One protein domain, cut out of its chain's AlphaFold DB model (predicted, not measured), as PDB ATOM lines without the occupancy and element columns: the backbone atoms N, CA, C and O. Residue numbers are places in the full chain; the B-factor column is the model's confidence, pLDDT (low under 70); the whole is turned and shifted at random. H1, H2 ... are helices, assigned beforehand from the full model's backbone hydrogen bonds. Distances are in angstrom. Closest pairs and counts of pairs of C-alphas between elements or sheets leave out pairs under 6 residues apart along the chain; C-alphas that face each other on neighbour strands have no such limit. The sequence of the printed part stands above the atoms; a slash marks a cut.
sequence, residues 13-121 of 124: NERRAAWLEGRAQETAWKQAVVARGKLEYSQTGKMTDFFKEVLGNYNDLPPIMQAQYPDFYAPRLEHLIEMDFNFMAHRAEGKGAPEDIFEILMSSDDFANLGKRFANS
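Overview. This is residues 13 to 121 of the 124 residues of an uncharacterized protein of Halomonas olivaria (UniProt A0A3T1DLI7). One very long helix, H1, sticks out with its free residues 13 to 28 from a small body of short helices; its other end forms a hairpin with H2, and H4 packs on H2. From there the chain goes round through H5 and H6, and H7 comes back to H1. The printed part has 109 residues with seven named helices, H1 to H7 in chain order, and no named strand: all helix. It is only just compact, close to loose, with a radius of gyration of the C-alphas of 15.7 A, and elongated, spanning 52 by 30 by 20 A.

Along the chain. H1, residues 13 to 44, runs 45.7 A from C-alpha 13 at (173.489, 110.415, 75.997) to C-alpha 44 at (137.695, 86.661, 60.510). H2 is residues 48 to 59, 16.5 A; H3 63 to 66, 4.9 A; H4 73 to 83, 15.5 A; H5 98 to 104, 10.4 A; H6 108 to 112, 6.0 A; H7 114 to 119, 8.6 A, ending at C-alpha 119 (138.973, 98.897, 63.409).

Arrangement. H1, with residues 33 to 40 alone, touches H2 in a hairpin, opposite ways at a shallow tilt of 25 degrees; the closest C-alphas, of Gly 37 and Phe 50, are 4.7 A apart. H2 touches H4, closest C-alphas Thr 48 and Ile 81, 5.1 A. H4 and H5, a hairpin, only just touch, with 3 pairs of C-alphas within 8 A, closest Arg 76 and Ile 101, 7.3 A. H6 is close to H5 but not clearly touching, closest C-alphas Phe 102 and Ser 108, 6.4 A. H7 touches H1 at its residues 38 to 41 alone, closest C-alphas Lys 38 and Ala 119, 5.8 A. H3 touches no helix. Every O i to N i+4 pair is within hydrogen-bond range in H1, H2, H4, H5, H6 and H7; H3 is too short for one.

Size, cuts and confidence. The C-alphas farthest apart, of Asn 13 and Arg 91, are 52.0 A apart. The printed part has no cut. The link from H4 to H5 is long, 14 residues, with residues 85 to 86 paired antiparallel with 91 to 92. Residues 13 to 23 have pLDDT under 70.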
ATOM      1  N   ASN A  13     173.869 110.524  77.400       54.59
ATOM      2  CA  ASN A  13     173.489 110.415  75.997       54.59
ATOM      3  C   ASN A  13     173.135 108.980  75.593       54.59
ATOM      4  O   ASN A  13     172.123 108.794  74.931       54.59
ATOM      5  N   GLU A  14     173.892 107.973  76.027       56.16
ATOM      6  CA  GLU A  14     173.572 106.561  75.767       56.16
ATOM      7  C   GLU A  14     172.333 106.112  76.548       56.16
ATOM      8  O   GLU A  14     171.514 105.371  76.020       56.16
ATOM      9  N   ARG A  15     172.113 106.634  77.764       56.56
ATOM     10  CA  ARG A  15     170.846 106.425  78.493       56.56
ATOM     11  C   ARG A  15     169.657 107.104  77.818       56.56
ATOM     12  O   ARG A  15     168.579 106.523  77.781       56.56
ATOM     13  N   ARG A  16     169.831 108.310  77.265       57.12
ATOM     14  CA  ARG A  16     168.796 108.969  76.448       57.12
ATOM     15  C   ARG A  16     168.556 108.230  75.138       57.12
ATOM     16  O   ARG A  16     167.402 108.105  74.754       57.12
ATOM     17  N   ALA A  17     169.599 107.725  74.485       55.78
ATOM     18  CA  ALA A  17     169.483 106.924  73.274       55.78
ATOM     19  C   ALA A  17     168.753 105.607  73.558       55.78
ATOM     20  O   ALA A  17     167.761 105.344  72.901       55.78
ATOM     21  N   ALA A  18     169.129 104.870  74.608       54.97
ATOM     22  CA  ALA A  18     168.439 103.650  75.034       54.97
ATOM     23  C   ALA A  18     166.980 103.913  75.456       54.97
ATOM     24  O   ALA A  18     166.095 103.109  75.181       54.97
ATOM     25  N   TRP A  19     166.703 105.057  76.091       56.81
ATOM     26  CA  TRP A  19     165.339 105.458  76.452       56.81
ATOM     27  C   TRP A  19     164.490 105.832  75.226       56.81
ATOM     28  O   TRP A  19     163.320 105.464  75.150       56.81
ATOM     29  N   LEU A  20     165.070 106.539  74.251       58.34
ATOM     30  CA  LEU A  20     164.410 106.881  72.988       58.34
ATOM     31  C   LEU A  20     164.225 105.651  72.089       58.34
ATOM     32  O   LEU A  20     163.170 105.508  71.479       58.34
ATOM     33  N   GLU A  21     165.211 104.758  72.036       62.81
ATOM     34  CA  GLU A  21     165.190 103.509  71.274       62.81
ATOM     35  C   GLU A  21     164.182 102.521  71.866       62.81
ATOM     36  O   GLU A  21     163.343 102.007  71.131       62.81
ATOM     37  N   GLY A  22     164.156 102.353  73.193       63.97
ATOM     38  CA  GLY A  22     163.136 101.550  73.872       63.97
ATOM     39  C   GLY A  22     161.721 102.083  73.638       63.97
ATOM     40  O   GLY A  22     160.807 101.315  73.343       63.97
ATOM     41  N   ARG A  23     161.538 103.410  73.664       64.62
ATOM     42  CA  ARG A  23     160.246 104.042  73.355       64.62
ATOM     43  C   ARG A  23     159.853 103.873  71.886       64.62
ATOM     44  O   ARG A  23     158.689 103.621  71.593       64.62
ATOM     45  N   ALA A  24     160.807 103.992  70.963       75.25
ATOM     46  CA  ALA A  24     160.569 103.773  69.540       75.25
ATOM     47  C   ALA A  24     160.203 102.310  69.250       75.25
ATOM     48  O   ALA A  24     159.284 102.056  68.473       75.25
ATOM     49  N   GLN A  25     160.867 101.359  69.910       76.94
ATOM     50  CA  GLN A  25     160.585  99.933  69.785       76.94
ATOM     51  C   GLN A  25     159.212  99.572  70.362       76.94
ATOM     52  O   GLN A  25     158.466  98.832  69.727       76.94
ATOM     53  N   GLU A  26     158.837 100.147  71.507       81.75
ATOM     54  CA  GLU A  26     157.506  99.969  72.093       81.75
ATOM     55  C   GLU A  26     156.406 100.544  71.185       81.75
ATOM     56  O   GLU A  26     155.404  99.877  70.920       81.75
ATOM     57  N   THR A  27     156.591 101.760  70.657       82.69
ATOM     58  CA  THR A  27     155.647 102.362  69.702       82.69
ATOM     59  C   THR A  27     155.541 101.532  68.422       82.69
ATOM     60  O   THR A  27     154.431 101.253  67.969       82.69
ATOM     61  N   ALA A  28     156.667 101.089  67.855       88.31
ATOM     62  CA  ALA A  28     156.679 100.256  66.655       88.31
ATOM     63  C   ALA A  28     155.989  98.905  66.891       88.31
ATOM     64  O   ALA A  28     155.205  98.455  66.054       88.31
ATOM     65  N   TRP A  29     156.223  98.281  68.050       89.94
ATOM     66  CA  TRP A  29     155.542  97.053  68.445       89.94
ATOM     67  C   TRP A  29     154.028  97.268  68.546       89.94
ATOM     68  O   TRP A  29     153.280  96.542  67.893       89.94
ATOM     69  N   LYS A  30     153.564  98.315  69.246       89.69
ATOM     70  CA  LYS A  30     152.127  98.646  69.357       89.69
ATOM     71  C   LYS A  30     151.477  98.846  67.991       89.69
ATOM     72  O   LYS A  30     150.403  98.305  67.733       89.69
ATOM     73  N   GLN A  31     152.133  99.593  67.104       91.25
ATOM     74  CA  GLN A  31     151.656  99.807  65.737       91.25
ATOM     75  C   GLN A  31     151.541  98.491  64.964       91.25
ATOM     76  O   GLN A  31     150.526  98.255  64.310       91.25
ATOM     77  N   ALA A  32     152.538  97.613  65.079       92.50
ATOM     78  CA  ALA A  32     152.532  96.320  64.408       92.50
ATOM     79  C   ALA A  32     151.443  95.375  64.949       92.50
ATOM     80  O   ALA A  32     150.737  94.754  64.156       92.50
ATOM     81  N   VAL A  33     151.269  95.300  66.273       94.12
ATOM     82  CA  VAL A  33     150.234  94.490  66.945       94.12
ATOM     83  C   VAL A  33     148.840  94.945  66.523       94.12
ATOM     84  O   VAL A  33     148.009  94.133  66.126       94.12
ATOM     85  N   VAL A  34     148.578  96.258  66.534       93.12
ATOM     86  CA  VAL A  34     147.281  96.789  66.096       93.12
ATOM     87  C   VAL A  34     147.063  96.546  64.605       93.12
ATOM     88  O   VAL A  34     145.958  96.181  64.214       93.12
ATOM     89  N   ALA A  35     148.087  96.706  63.762       93.75
ATOM     90  CA  ALA A  35     147.965  96.409  62.336       93.75
ATOM     91  C   ALA A  35     147.607  94.932  62.092       93.75
ATOM     92  O   ALA A  35     146.694  94.651  61.315       93.75
ATOM     93  N   ARG A  36     148.264  94.001  62.798       95.75
ATOM     94  CA  ARG A  36     147.933  92.568  62.747       95.75
ATOM     95  C   ARG A  36     146.526  92.286  63.257       95.75
ATOM     96  O   ARG A  36     145.768  91.619  62.564       95.75
ATOM     97  N   GLY A  37     146.137  92.865  64.390       95.88
ATOM     98  CA  GLY A  37     144.784  92.714  64.918       95.88
ATOM     99  C   GLY A  37     143.717  93.253  63.965       95.88
ATOM    100  O   GLY A  37     142.663  92.648  63.796       95.88
ATOM    101  N   LYS A  38     143.964  94.388  63.296       95.56
ATOM    102  CA  LYS A  38     143.022  94.937  62.305       95.56
ATOM    103  C   LYS A  38     142.893  94.027  61.091       95.56
ATOM    104  O   LYS A  38     141.794  93.879  60.558       95.56
ATOM    105  N   LEU A  39     144.000  93.418  60.665       96.50
ATOM    106  CA  LEU A  39     143.991  92.422  59.604       96.50
ATOM    107  C   LEU A  39     143.179  91.188  60.022       96.50
ATOM    108  O   LEU A  39     142.265  90.813  59.290       96.50
ATOM    109  N   GLU A  40     143.441  90.630  61.207       97.62
ATOM    110  CA  GLU A  40     142.685  89.510  61.788       97.62
ATOM    111  C   GLU A  40     141.182  89.811  61.800       97.62
ATOM    112  O   GLU A  40     140.385  89.047  61.245       97.62
ATOM    113  N   TYR A  41     140.802  90.969  62.343       97.06
ATOM    114  CA  TYR A  41     139.415  91.412  62.393       97.06
ATOM    115  C   TYR A  41     138.797  91.513  61.002       97.06
ATOM    116  O   TYR A  41     137.692  91.026  60.790       97.06
ATOM    117  N   SER A  42     139.506  92.081  60.024       96.31
ATOM    118  CA  SER A  42     138.986  92.196  58.655       96.31
ATOM    119  C   SER A  42     138.764  90.843  57.963       96.31
ATOM    120  O   SER A  42     137.879  90.734  57.118       96.31
ATOM    121  N   GLN A  43     139.553  89.823  58.313       97.31
ATOM    122  CA  GLN A  43     139.515  88.504  57.679       97.31
ATOM    123  C   GLN A  43     138.541  87.542  58.364       97.31
ATOM    124  O   GLN A  43     137.953  86.688  57.705       97.31
ATOM    125  N   THR A  44     138.389  87.661  59.682       97.12
ATOM    126  CA  THR A  44     137.695  86.661  60.510       97.12
ATOM    127  C   THR A  44     136.540  87.238  61.327       97.12
ATOM    128  O   THR A  44     135.673  86.492  61.777       97.12
ATOM    129  N   GLY A  45     136.523  88.556  61.535       96.25
ATOM    130  CA  GLY A  45     135.652  89.232  62.494       96.25
ATOM    131  C   GLY A  45     136.108  89.115  63.952       96.25
ATOM    132  O   GLY A  45     135.397  89.591  64.835       96.25
ATOM    133  N   LYS A  46     137.269  88.509  64.223       96.94
ATOM    134  CA  LYS A  46     137.806  88.255  65.570       96.94
ATOM    135  C   LYS A  46     138.965  89.186  65.916       96.94
ATOM    136  O   LYS A  46     139.473  89.915  65.072       96.94
ATOM    137  N   MET A  47     139.354  89.176  67.184       96.56
ATOM    138  CA  MET A  47     140.526  89.889  67.709       96.56
ATOM    139  C   MET A  47     141.319  88.997  68.680       96.56
ATOM    140  O   MET A  47     141.961  89.481  69.612       96.56
ATOM    141  N   THR A  48     141.200  87.683  68.525       97.25
ATOM    142  CA  THR A  48     141.712  86.682  69.462       97.25
ATOM    143  C   THR A  48     143.235  86.702  69.491       97.25
ATOM    144  O   THR A  48     143.832  86.702  70.568       97.25
ATOM    145  N   ASP A  49     143.880  86.773  68.328       97.62
ATOM    146  CA  ASP A  49     145.338  86.839  68.247       97.62
ATOM    147  C   ASP A  49     145.863  88.197  68.723       97.62
ATOM    148  O   ASP A  49     146.859  88.247  69.447       97.62
ATOM    149  N   PHE A  50     145.139  89.287  68.449       97.00
ATOM    150  CA  PHE A  50     145.430  90.581  69.072       97.00
ATOM    151  C   PHE A  50     145.441  90.499  70.610       97.00
ATOM    152  O   PHE A  50     146.390  90.966  71.241       97.00
ATOM    153  N   PHE A  51     144.430  89.883  71.233       97.12
ATOM    154  CA  PHE A  51     144.392  89.752  72.694       97.12
ATOM    155  C   PHE A  51     145.519  88.865  73.239       97.12
ATOM    156  O   PHE A  51     146.072  89.195  74.288       97.12
ATOM    157  N   LYS A  52     145.922  87.805  72.522       98.06
ATOM    158  CA  LYS A  52     147.097  86.990  72.890       98.06
ATOM    159  C   LYS A  52     148.383  87.811  72.892       98.06
ATOM    160  O   LYS A  52     149.173  87.686  73.822       98.06
ATOM    161  N   GLU A  53     148.593  88.653  71.881       97.19
ATOM    162  CA  GLU A  53     149.777  89.517  71.816       97.19
ATOM    163  C   GLU A  53     149.803  90.535  72.965       97.19
ATOM    164  O   GLU A  53     150.851  90.756  73.575       97.19
ATOM    165  N   VAL A  54     148.649  91.119  73.307       96.25
ATOM    166  CA  VAL A  54     148.527  92.045  74.445       96.25
ATOM    167  C   VAL A  54     148.786  91.333  75.777       96.25
ATOM    168  O   VAL A  54     149.523  91.862  76.608       96.25
ATOM    169  N   LEU A  55     148.221  90.137  75.972       97.62
ATOM    170  CA  LEU A  55     148.435  89.332  77.178       97.62
ATOM    171  C   LEU A  55     149.902  88.909  77.316       97.62
ATOM    172  O   LEU A  55     150.472  89.039  78.395       97.62
ATOM    173  N   GLY A  56     150.529  88.464  76.224       96.69
ATOM    174  CA  GLY A  56     151.953  88.129  76.201       96.69
ATOM    175  C   GLY A  56     152.816  89.310  76.634       96.69
ATOM    176  O   GLY A  56     153.592  89.193  77.577       96.69
ATOM    177  N   ASN A  57     152.595  90.486  76.038       94.06
ATOM    178  CA  ASN A  57     153.319  91.693  76.427       94.06
ATOM    179  C   ASN A  57     153.079  92.092  77.888       94.06
ATOM    180  O   ASN A  57     154.009  92.540  78.545       94.06
ATOM    181  N   TYR A  58     151.854  91.949  78.405       94.81
ATOM    182  CA  TYR A  58     151.565  92.213  79.818       94.81
ATOM    183  C   TYR A  58     152.329  91.267  80.752       94.81
ATOM    184  O   TYR A  58     152.914  91.724  81.734       94.81
ATOM    185  N   ASN A  59     152.372  89.975  80.426       95.25
ATOM    186  CA  ASN A  59     153.082  88.971  81.216       95.25
ATOM    187  C   ASN A  59     154.603  89.195  81.222       95.25
ATOM    188  O   ASN A  59     155.259  88.878  82.213       95.25
ATOM    189  N   ASP A  60     155.145  89.801  80.163       93.38
ATOM    190  CA  ASP A  60     156.559  90.175  80.062       93.38
ATOM    191  C   ASP A  60     156.907  91.472  80.826       93.38
ATOM    192  O   ASP A  60     158.086  91.796  81.007       93.38
ATOM    193  N   LEU A  61     155.911  92.235  81.307       89.69
ATOM    194  CA  LEU A  61     156.159  93.446  82.093       89.69
ATOM    195  C   LEU A  61     156.717  93.115  83.488       89.69
ATOM    196  O   LEU A  61     156.280  92.157  84.124       89.69
ATOM    197  N   PRO A  62     157.596  93.963  84.055       91.88
ATOM    198  CA  PRO A  62     157.980  93.863  85.460       91.88
ATOM    199  C   PRO A  62     156.763  93.962  86.403       91.88
ATOM    200  O   PRO A  62     155.851  94.745  86.121       91.88
ATOM    201  N   PRO A  63     156.769  93.310  87.583       91.12
ATOM    202  CA  PRO A  63     155.630  93.329  88.510       91.12
ATOM    203  C   PRO A  63     155.150  94.731  88.913       91.12
ATOM    204  O   PRO A  63     153.953  94.973  89.027       91.12
ATOM    205  N   ILE A  64     156.068  95.695  89.068       87.44
ATOM    206  CA  ILE A  64     155.710  97.091  89.378       87.44
ATOM    207  C   ILE A  64     154.946  97.780  88.236       87.44
ATOM    208  O   ILE A  64     154.165  98.695  88.477       87.44
ATOM    209  N   MET A  65     155.162  97.353  86.989       85.88
ATOM    210  CA  MET A  65     154.393  97.822  85.838       85.88
ATOM    211  C   MET A  65     153.065  97.078  85.726       85.88
ATOM    212  O   MET A  65     152.052  97.721  85.474       85.88
ATOM    213  N   GLN A  66     153.038  95.768  85.992       90.06
ATOM    214  CA  GLN A  66     151.794  94.992  86.043       90.06
ATOM    215  C   GLN A  66     150.813  95.540  87.091       90.06
ATOM    216  O   GLN A  66     149.626  95.651  86.804       90.06
ATOM    217  N   ALA A  67     151.315  95.975  88.252       93.12
ATOM    218  CA  ALA A  67     150.521  96.572  89.330       93.12
ATOM    219  C   ALA A  67     149.854  97.918  88.972       93.12
ATOM    220  O   ALA A  67     149.026  98.412  89.730       93.12
ATOM    221  N   GLN A  68     150.211  98.537  87.837       93.44
ATOM    222  CA  GLN A  68     149.513  99.727  87.327       93.44
ATOM    223  C   GLN A  68     148.201  99.379  86.614       93.44
ATOM    224  O   GLN A  68     147.399 100.268  86.325       93.44
ATOM    225  N   TYR A  69     147.990  98.101  86.309       92.31
ATOM    226  CA  TYR A  69     146.769  97.597  85.709       92.31
ATOM    227  C   TYR A  69     145.845  97.060  86.805       92.31
ATOM    228  O   TYR A  69     146.322  96.592  87.837       92.31
ATOM    229  N   PRO A  70     144.520  97.121  86.606       92.75
ATOM    230  CA  PRO A  70     143.582  96.526  87.550       92.75
ATOM    231  C   PRO A  70     143.760  95.003  87.626       92.75
ATOM    232  O   PRO A  70     144.096  94.374  86.624       92.75
ATOM    233  N   ASP A  71     143.439  94.406  88.777       90.81
ATOM    234  CA  ASP A  71     143.609  92.963  89.044       90.81
ATOM    235  C   ASP A  71     142.903  92.057  88.018       90.81
ATOM    236  O   ASP A  71     143.328  90.936  87.752       90.81
ATOM    237  N   PHE A  72     141.834  92.554  87.392       90.69
ATOM    238  CA  PHE A  72     141.080  91.842  86.360       90.69
ATOM    239  C   PHE A  72     141.669  91.977  84.946       90.69
ATOM    240  O   PHE A  72     141.073  91.471  83.998       90.69
ATOM    241  N   TYR A  73     142.785  92.685  84.748       92.94
ATOM    242  CA  TYR A  73     143.308  92.981  83.410       92.94
ATOM    243  C   TYR A  73     143.721  91.722  82.639       92.94
ATOM    244  O   TYR A  73     143.234  91.509  81.529       92.94
ATOM    245  N   ALA A  74     144.572  90.875  83.225       94.75
ATOM    246  CA  ALA A  74     144.949  89.601  82.613       94.75
ATOM    247  C   ALA A  74     143.769  88.613  82.533       94.75
ATOM    248  O   ALA A  74     143.498  88.160  81.419       94.75
ATOM    249  N   PRO A  75     142.986  88.373  83.611       93.25
ATOM    250  CA  PRO A  75     141.801  87.510  83.541       93.25
ATOM    251  C   PRO A  75     140.810  87.917  82.444       93.25
ATOM    252  O   PRO A  75     140.248  87.075  81.750       93.25
ATOM    253  N   ARG A  76     140.629  89.224  82.220       92.94
ATOM    254  CA  ARG A  76     139.820  89.731  81.109       92.94
ATOM    255  C   ARG A  76     140.373  89.311  79.754       92.94
ATOM    256  O   ARG A  76     139.597  88.934  78.880       92.94
ATOM    257  N   LEU A  77     141.676  89.487  79.532       95.12
ATOM    258  CA  LEU A  77     142.305  89.145  78.256       95.12
ATOM    259  C   LEU A  77     142.214  87.642  78.002       95.12
ATOM    260  O   LEU A  77     141.847  87.245  76.902       95.12
ATOM    261  N   GLU A  78     142.471  86.827  79.025       95.12
ATOM    262  CA  GLU A  78     142.305  85.373  78.974       95.12
ATOM    263  C   GLU A  78     140.875  84.995  78.588       95.12
ATOM    264  O   GLU A  78     140.676  84.263  77.623       95.12
ATOM    265  N   HIS A  79     139.873  85.585  79.239       93.81
ATOM    266  CA  HIS A  79     138.471  85.320  78.918       93.81
ATOM    267  C   HIS A  79     138.091  85.734  77.490       93.81
ATOM    268  O   HIS A  79     137.393  85.006  76.787       93.81
ATOM    269  N   LEU A  80     138.572  86.891  77.021       94.50
ATOM    270  CA  LEU A  80     138.363  87.337  75.638       94.50
ATOM    271  C   LEU A  80     138.998  86.376  74.623       94.50
ATOM    272  O   LEU A  80     138.424  86.153  73.556       94.50
ATOM    273  N   ILE A  81     140.154  85.795  74.956       96.44
ATOM    274  CA  ILE A  81     140.825  84.780  74.135       96.44
ATOM    275  C   ILE A  81     140.024  83.475  74.139       96.44
ATOM    276  O   ILE A  81     139.792  82.898  73.079       96.44
ATOM    277  N   GLU A  82     139.579  83.012  75.307       95.94
ATOM    278  CA  GLU A  82     138.811  81.770  75.446       95.94
ATOM    279  C   GLU A  82     137.439  81.838  74.778       95.94
ATOM    280  O   GLU A  82     136.966  80.840  74.232       95.94
ATOM    281  N   MET A  83     136.792  83.003  74.806       94.88
ATOM    282  CA  MET A  83     135.516  83.244  74.136       94.88
ATOM    283  C   MET A  83     135.636  83.163  72.611       94.88
ATOM    284  O   MET A  83     134.665  82.790  71.945       94.88
ATOM    285  N   ASP A  84     136.808  83.509  72.067       96.25
ATOM    286  CA  ASP A  84     137.093  83.537  70.629       96.25
ATOM    287  C   ASP A  84     135.967  84.239  69.838       96.25
ATOM    288  O   ASP A  84     135.413  83.720  68.865       96.25
ATOM    289  N   PHE A  85     135.535  85.396  70.351       95.12
ATOM    290  CA  PHE A  85     134.303  86.044  69.911       95.12
ATOM    291  C   PHE A  85     134.433  86.624  68.505       95.12
ATOM    292  O   PHE A  85     135.340  87.405  68.205       95.12
ATOM    293  N   ASN A  86     133.466  86.303  67.649       95.75
ATOM    294  CA  ASN A  86     133.330  86.914  66.340       95.75
ATOM    295  C   ASN A  86     132.457  88.171  66.442       95.75
ATOM    296  O   ASN A  86     131.230  88.095  66.522       95.75
ATOM    297  N   PHE A  87     133.092  89.340  66.403       93.06
ATOM    298  CA  PHE A  87     132.445  90.648  66.518       93.06
ATOM    299  C   PHE A  87     131.644  91.051  65.273       93.06
ATOM    300  O   PHE A  87     130.811  91.948  65.363       93.06
ATOM    301  N   MET A  88     131.862  90.404  64.122       94.25
ATOM    302  CA  MET A  88     131.028  90.607  62.930       94.25
ATOM    303  C   MET A  88     129.769  89.737  62.966       94.25
ATOM    304  O   MET A  88     128.692  90.194  62.592       94.25
ATOM    305  N   ALA A  89     129.902  88.491  63.422       93.69
ATOM    306  CA  ALA A  89     128.791  87.549  63.541       93.69
ATOM    307  C   ALA A  89     128.033  87.657  64.877       93.69
ATOM    308  O   ALA A  89     127.018  86.989  65.050       93.69
ATOM    309  N   HIS A  90     128.524  88.479  65.810       91.00
ATOM    310  CA  HIS A  90     127.980  88.672  67.155       91.00
ATOM    311  C   HIS A  90     127.767  87.359  67.924       91.00
ATOM    312  O   HIS A  90     126.725  87.151  68.543       91.00
ATOM    313  N   ARG A  91     128.758  86.460  67.888       91.19
ATOM    314  CA  ARG A  91     128.691  85.173  68.595       91.19
ATOM    315  C   ARG A  91     130.053  84.721  69.108       91.19
ATOM    316  O   ARG A  91     131.069  84.937  68.447       91.19
ATOM    317  N   ALA A  92     130.050  84.047  70.256       92.75
ATOM    318  CA  ALA A  92     131.209  83.310  70.740       92.75
ATOM    319  C   ALA A  92     131.422  82.065  69.869       92.75
ATOM    320  O   ALA A  92     130.460  81.378  69.516       92.75
ATOM    321  N   GLU A  93     132.671  81.788  69.506       95.12
ATOM    322  CA  GLU A  93     133.050  80.566  68.782       95.12
ATOM    323  C   GLU A  93     133.974  79.661  69.619       95.12
ATOM    324  O   GLU A  93     134.296  78.550  69.200       95.12
ATOM    325  N   GLY A  94     134.348  80.118  70.819       93.75
ATOM    326  CA  GLY A  94     135.123  79.393  71.820       93.75
ATOM    327  C   GLY A  94     134.289  78.937  73.022       93.75
ATOM    328  O   GLY A  94     133.132  78.542  72.887       93.75
ATOM    329  N   LYS A  95     134.908  78.935  74.207       87.88
ATOM    330  CA  LYS A  95     134.358  78.354  75.448       87.88
ATOM    331  C   LYS A  95     133.883  79.384  76.485       87.88
ATOM    332  O   LYS A  95     133.214  78.984  77.432       87.88
ATOM    333  N   GLY A  96     134.213  80.666  76.316       79.75
ATOM    334  CA  GLY A  96     133.800  81.748  77.221       79.75
ATOM    335  C   GLY A  96     132.397  82.298  76.930       79.75
ATOM    336  O   GLY A  96     131.958  82.301  75.777       79.75
ATOM    337  N   ALA A  97     131.711  82.792  77.966       83.62
ATOM    338  CA  ALA A  97     130.393  83.421  77.858       83.62
ATOM    339  C   ALA A  97     130.514  84.964  77.820       83.62
ATOM    340  O   ALA A  97     131.283  85.535  78.601       83.62
ATOM    341  N   PRO A  98     129.803  85.675  76.921       77.81
ATOM    342  CA  PRO A  98     129.797  87.143  76.889       77.81
ATOM    343  C   PRO A  98     129.345  87.797  78.201       77.81
ATOM    344  O   PRO A  98     129.833  88.872  78.547       77.81
ATOM    345  N   GLU A  99     128.444  87.145  78.933       84.75
ATOM    346  CA  GLU A  99     127.865  87.624  80.188       84.75
ATOM    347  C   GLU A  99     128.935  87.883  81.255       84.75
ATOM    348  O   GLU A  99     128.882  88.910  81.930       84.75
ATOM    349  N   ASP A 100     129.963  87.033  81.324       83.38
ATOM    350  CA  ASP A 100     131.067  87.185  82.278       83.38
ATOM    351  C   ASP A 100     131.813  88.517  82.057       83.38
ATOM    352  O   ASP A 100     132.198  89.200  83.002       83.38
ATOM    353  N   ILE A 101     131.963  88.977  80.807       83.88
ATOM    354  CA  ILE A 101     132.581  90.285  80.520       83.88
ATOM    355  C   ILE A 101     131.681  91.445  80.963       83.88
ATOM    356  O   ILE A 101     132.192  92.501  81.357       83.88
ATOM    357  N   PHE A 102     130.359  91.272  80.906       87.25
ATOM    358  CA  PHE A 102     129.409  92.311  81.310       87.25
ATOM    359  C   PHE A 102     129.359  92.492  82.814       87.25
ATOM    360  O   PHE A 102     129.304  93.628  83.285       87.25
ATOM    361  N   GLU A 103     129.432  91.390  83.554       81.69
ATOM    362  CA  GLU A 103     129.520  91.435  85.009       81.69
ATOM    363  C   GLU A 103     130.802  92.122  85.472       81.69
ATOM    364  O   GLU A 103     130.780  92.905  86.421       81.69
ATOM    365  N   ILE A 104     131.919  91.861  84.790       74.12
ATOM    366  CA  ILE A 104     133.220  92.321  85.265       74.12
ATOM    367  C   ILE A 104     133.494  93.769  84.804       74.12
ATOM    368  O   ILE A 104     134.133  94.514  85.548       74.12
ATOM    369  N   LEU A 105     133.116  94.187  83.577       77.88
ATOM    370  CA  LEU A 105     133.851  95.296  82.929       77.88
ATOM    371  C   LEU A 105     133.132  96.256  81.990       77.88
ATOM    372  O   LEU A 105     133.568  97.405  81.896       77.88
ATOM    373  N   MET A 106     132.159  95.817  81.193       83.50
ATOM    374  CA  MET A 106     131.647  96.665  80.108       83.50
ATOM    375  C   MET A 106     130.221  96.343  79.704       83.50
ATOM    376  O   MET A 106     129.789  95.205  79.785       83.50
ATOM    377  N   SER A 107     129.491  97.350  79.224       89.06
ATOM    378  CA  SER A 107     128.121  97.149  78.757       89.06
ATOM    379  C   SER A 107     128.061  96.221  77.535       89.06
ATOM    380  O   SER A 107     129.020  96.116  76.762       89.06
ATOM    381  N   SER A 108     126.895  95.608  77.313       87.56
ATOM    382  CA  SER A 108     126.631  94.827  76.098       87.56
ATOM    383  C   SER A 108     126.876  95.643  74.827       87.56
ATOM    384  O   SER A 108     127.426  95.124  73.855       87.56
ATOM    385  N   ASP A 109     126.522  96.928  74.838       87.75
ATOM    386  CA  ASP A 109     126.733  97.822  73.699       87.75
ATOM    387  C   ASP A 109     128.220  98.101  73.454       87.75
ATOM    388  O   ASP A 109     128.673  98.099  72.305       87.75
ATOM    389  N   ASP A 110     129.003  98.312  74.515       88.94
ATOM    390  CA  ASP A 110     130.449  98.518  74.404       88.94
ATOM    391  C   ASP A 110     131.151  97.290  73.834       88.94
ATOM    392  O   ASP A 110     132.006  97.421  72.954       88.94
ATOM    393  N   PHE A 111     130.778  96.107  74.318       90.75
ATOM    394  CA  PHE A 111     131.346  94.845  73.870       90.75
ATOM    395  C   PHE A 111     130.977  94.536  72.419       90.75
ATOM    396  O   PHE A 111     131.860  94.274  71.601       90.75
ATOM    397  N   ALA A 112     129.696  94.661  72.055       87.69
ATOM    398  CA  ALA A 112     129.231  94.432  70.689       87.69
ATOM    399  C   ALA A 112     129.898  95.377  69.673       87.69
ATOM    400  O   ALA A 112     130.078  95.015  68.509       87.69
ATOM    401  N   ASN A 113     130.292  96.580  70.100       90.25
ATOM    402  CA  ASN A 113     130.961  97.562  69.249       90.25
ATOM    403  C   ASN A 113     132.494  97.559  69.363       90.25
ATOM    404  O   ASN A 113     133.143  98.355  68.677       90.25
ATOM    405  N   LEU A 114     133.095  96.677  70.169       91.31
ATOM    406  CA  LEU A 114     134.540  96.656  70.410       91.31
ATOM    407  C   LEU A 114     135.339  96.481  69.110       91.31
ATOM    408  O   LEU A 114     136.229  97.285  68.836       91.31
ATOM    409  N   GLY A 115     134.957  95.516  68.265       91.44
ATOM    410  CA  GLY A 115     135.603  95.286  66.965       91.44
ATOM    411  C   GLY A 115     135.538  96.502  66.034       91.44
ATOM    412  O   GLY A 115     136.537  96.884  65.428       91.44
ATOM    413  N   LYS A 116     134.393  97.200  65.982       92.81
ATOM    414  CA  LYS A 116     134.235  98.430  65.179       92.81
ATOM    415  C   LYS A 116     135.099  99.575  65.709       92.81
ATOM    416  O   LYS A 116     135.736 100.281  64.929       92.81
ATOM    417  N   ARG A 117     135.135  99.761  67.032       91.88
ATOM    418  CA  ARG A 117     135.966 100.787  67.689       91.88
ATOM    419  C   ARG A 117     137.445 100.531  67.442       91.88
ATOM    420  O   ARG A 117     138.175 101.463  67.125       91.88
ATOM    421  N   PHE A 118     137.859  99.274  67.535       91.88
ATOM    422  CA  PHE A 118     139.222  98.853  67.254       91.88
ATOM    423  C   PHE A 118     139.598  99.047  65.776       91.88
ATOM    424  O   PHE A 118     140.633  99.633  65.471       91.88
ATOM    425  N   ALA A 119     138.732  98.663  64.835       90.38
ATOM    426  CA  ALA A 119     138.973  98.897  63.409       90.38
ATOM    427  C   ALA A 119     139.172 100.392  63.090       90.38
ATOM    428  O   ALA A 119     140.072 100.757  62.325       90.38
ATOM    429  N   ASN A 120     138.400 101.259  63.751       90.06
ATOM    430  CA  ASN A 120     138.430 102.707  63.558       90.06
ATOM    431  C   ASN A 120     139.473 103.443  64.419       90.06
ATOM    432  O   ASN A 120     139.616 104.655  64.279       90.06
ATOM    433  N   SER A 121     140.210 102.758  65.302       85.06
ATOM    434  CA  SER A 121     141.164 103.425  66.194       85.06
ATOM    435  C   SER A 121     142.424 103.870  65.455       85.06
ATOM    436  O   SER A 121     143.011 103.095  64.693       85.06
TER     437      SER A 121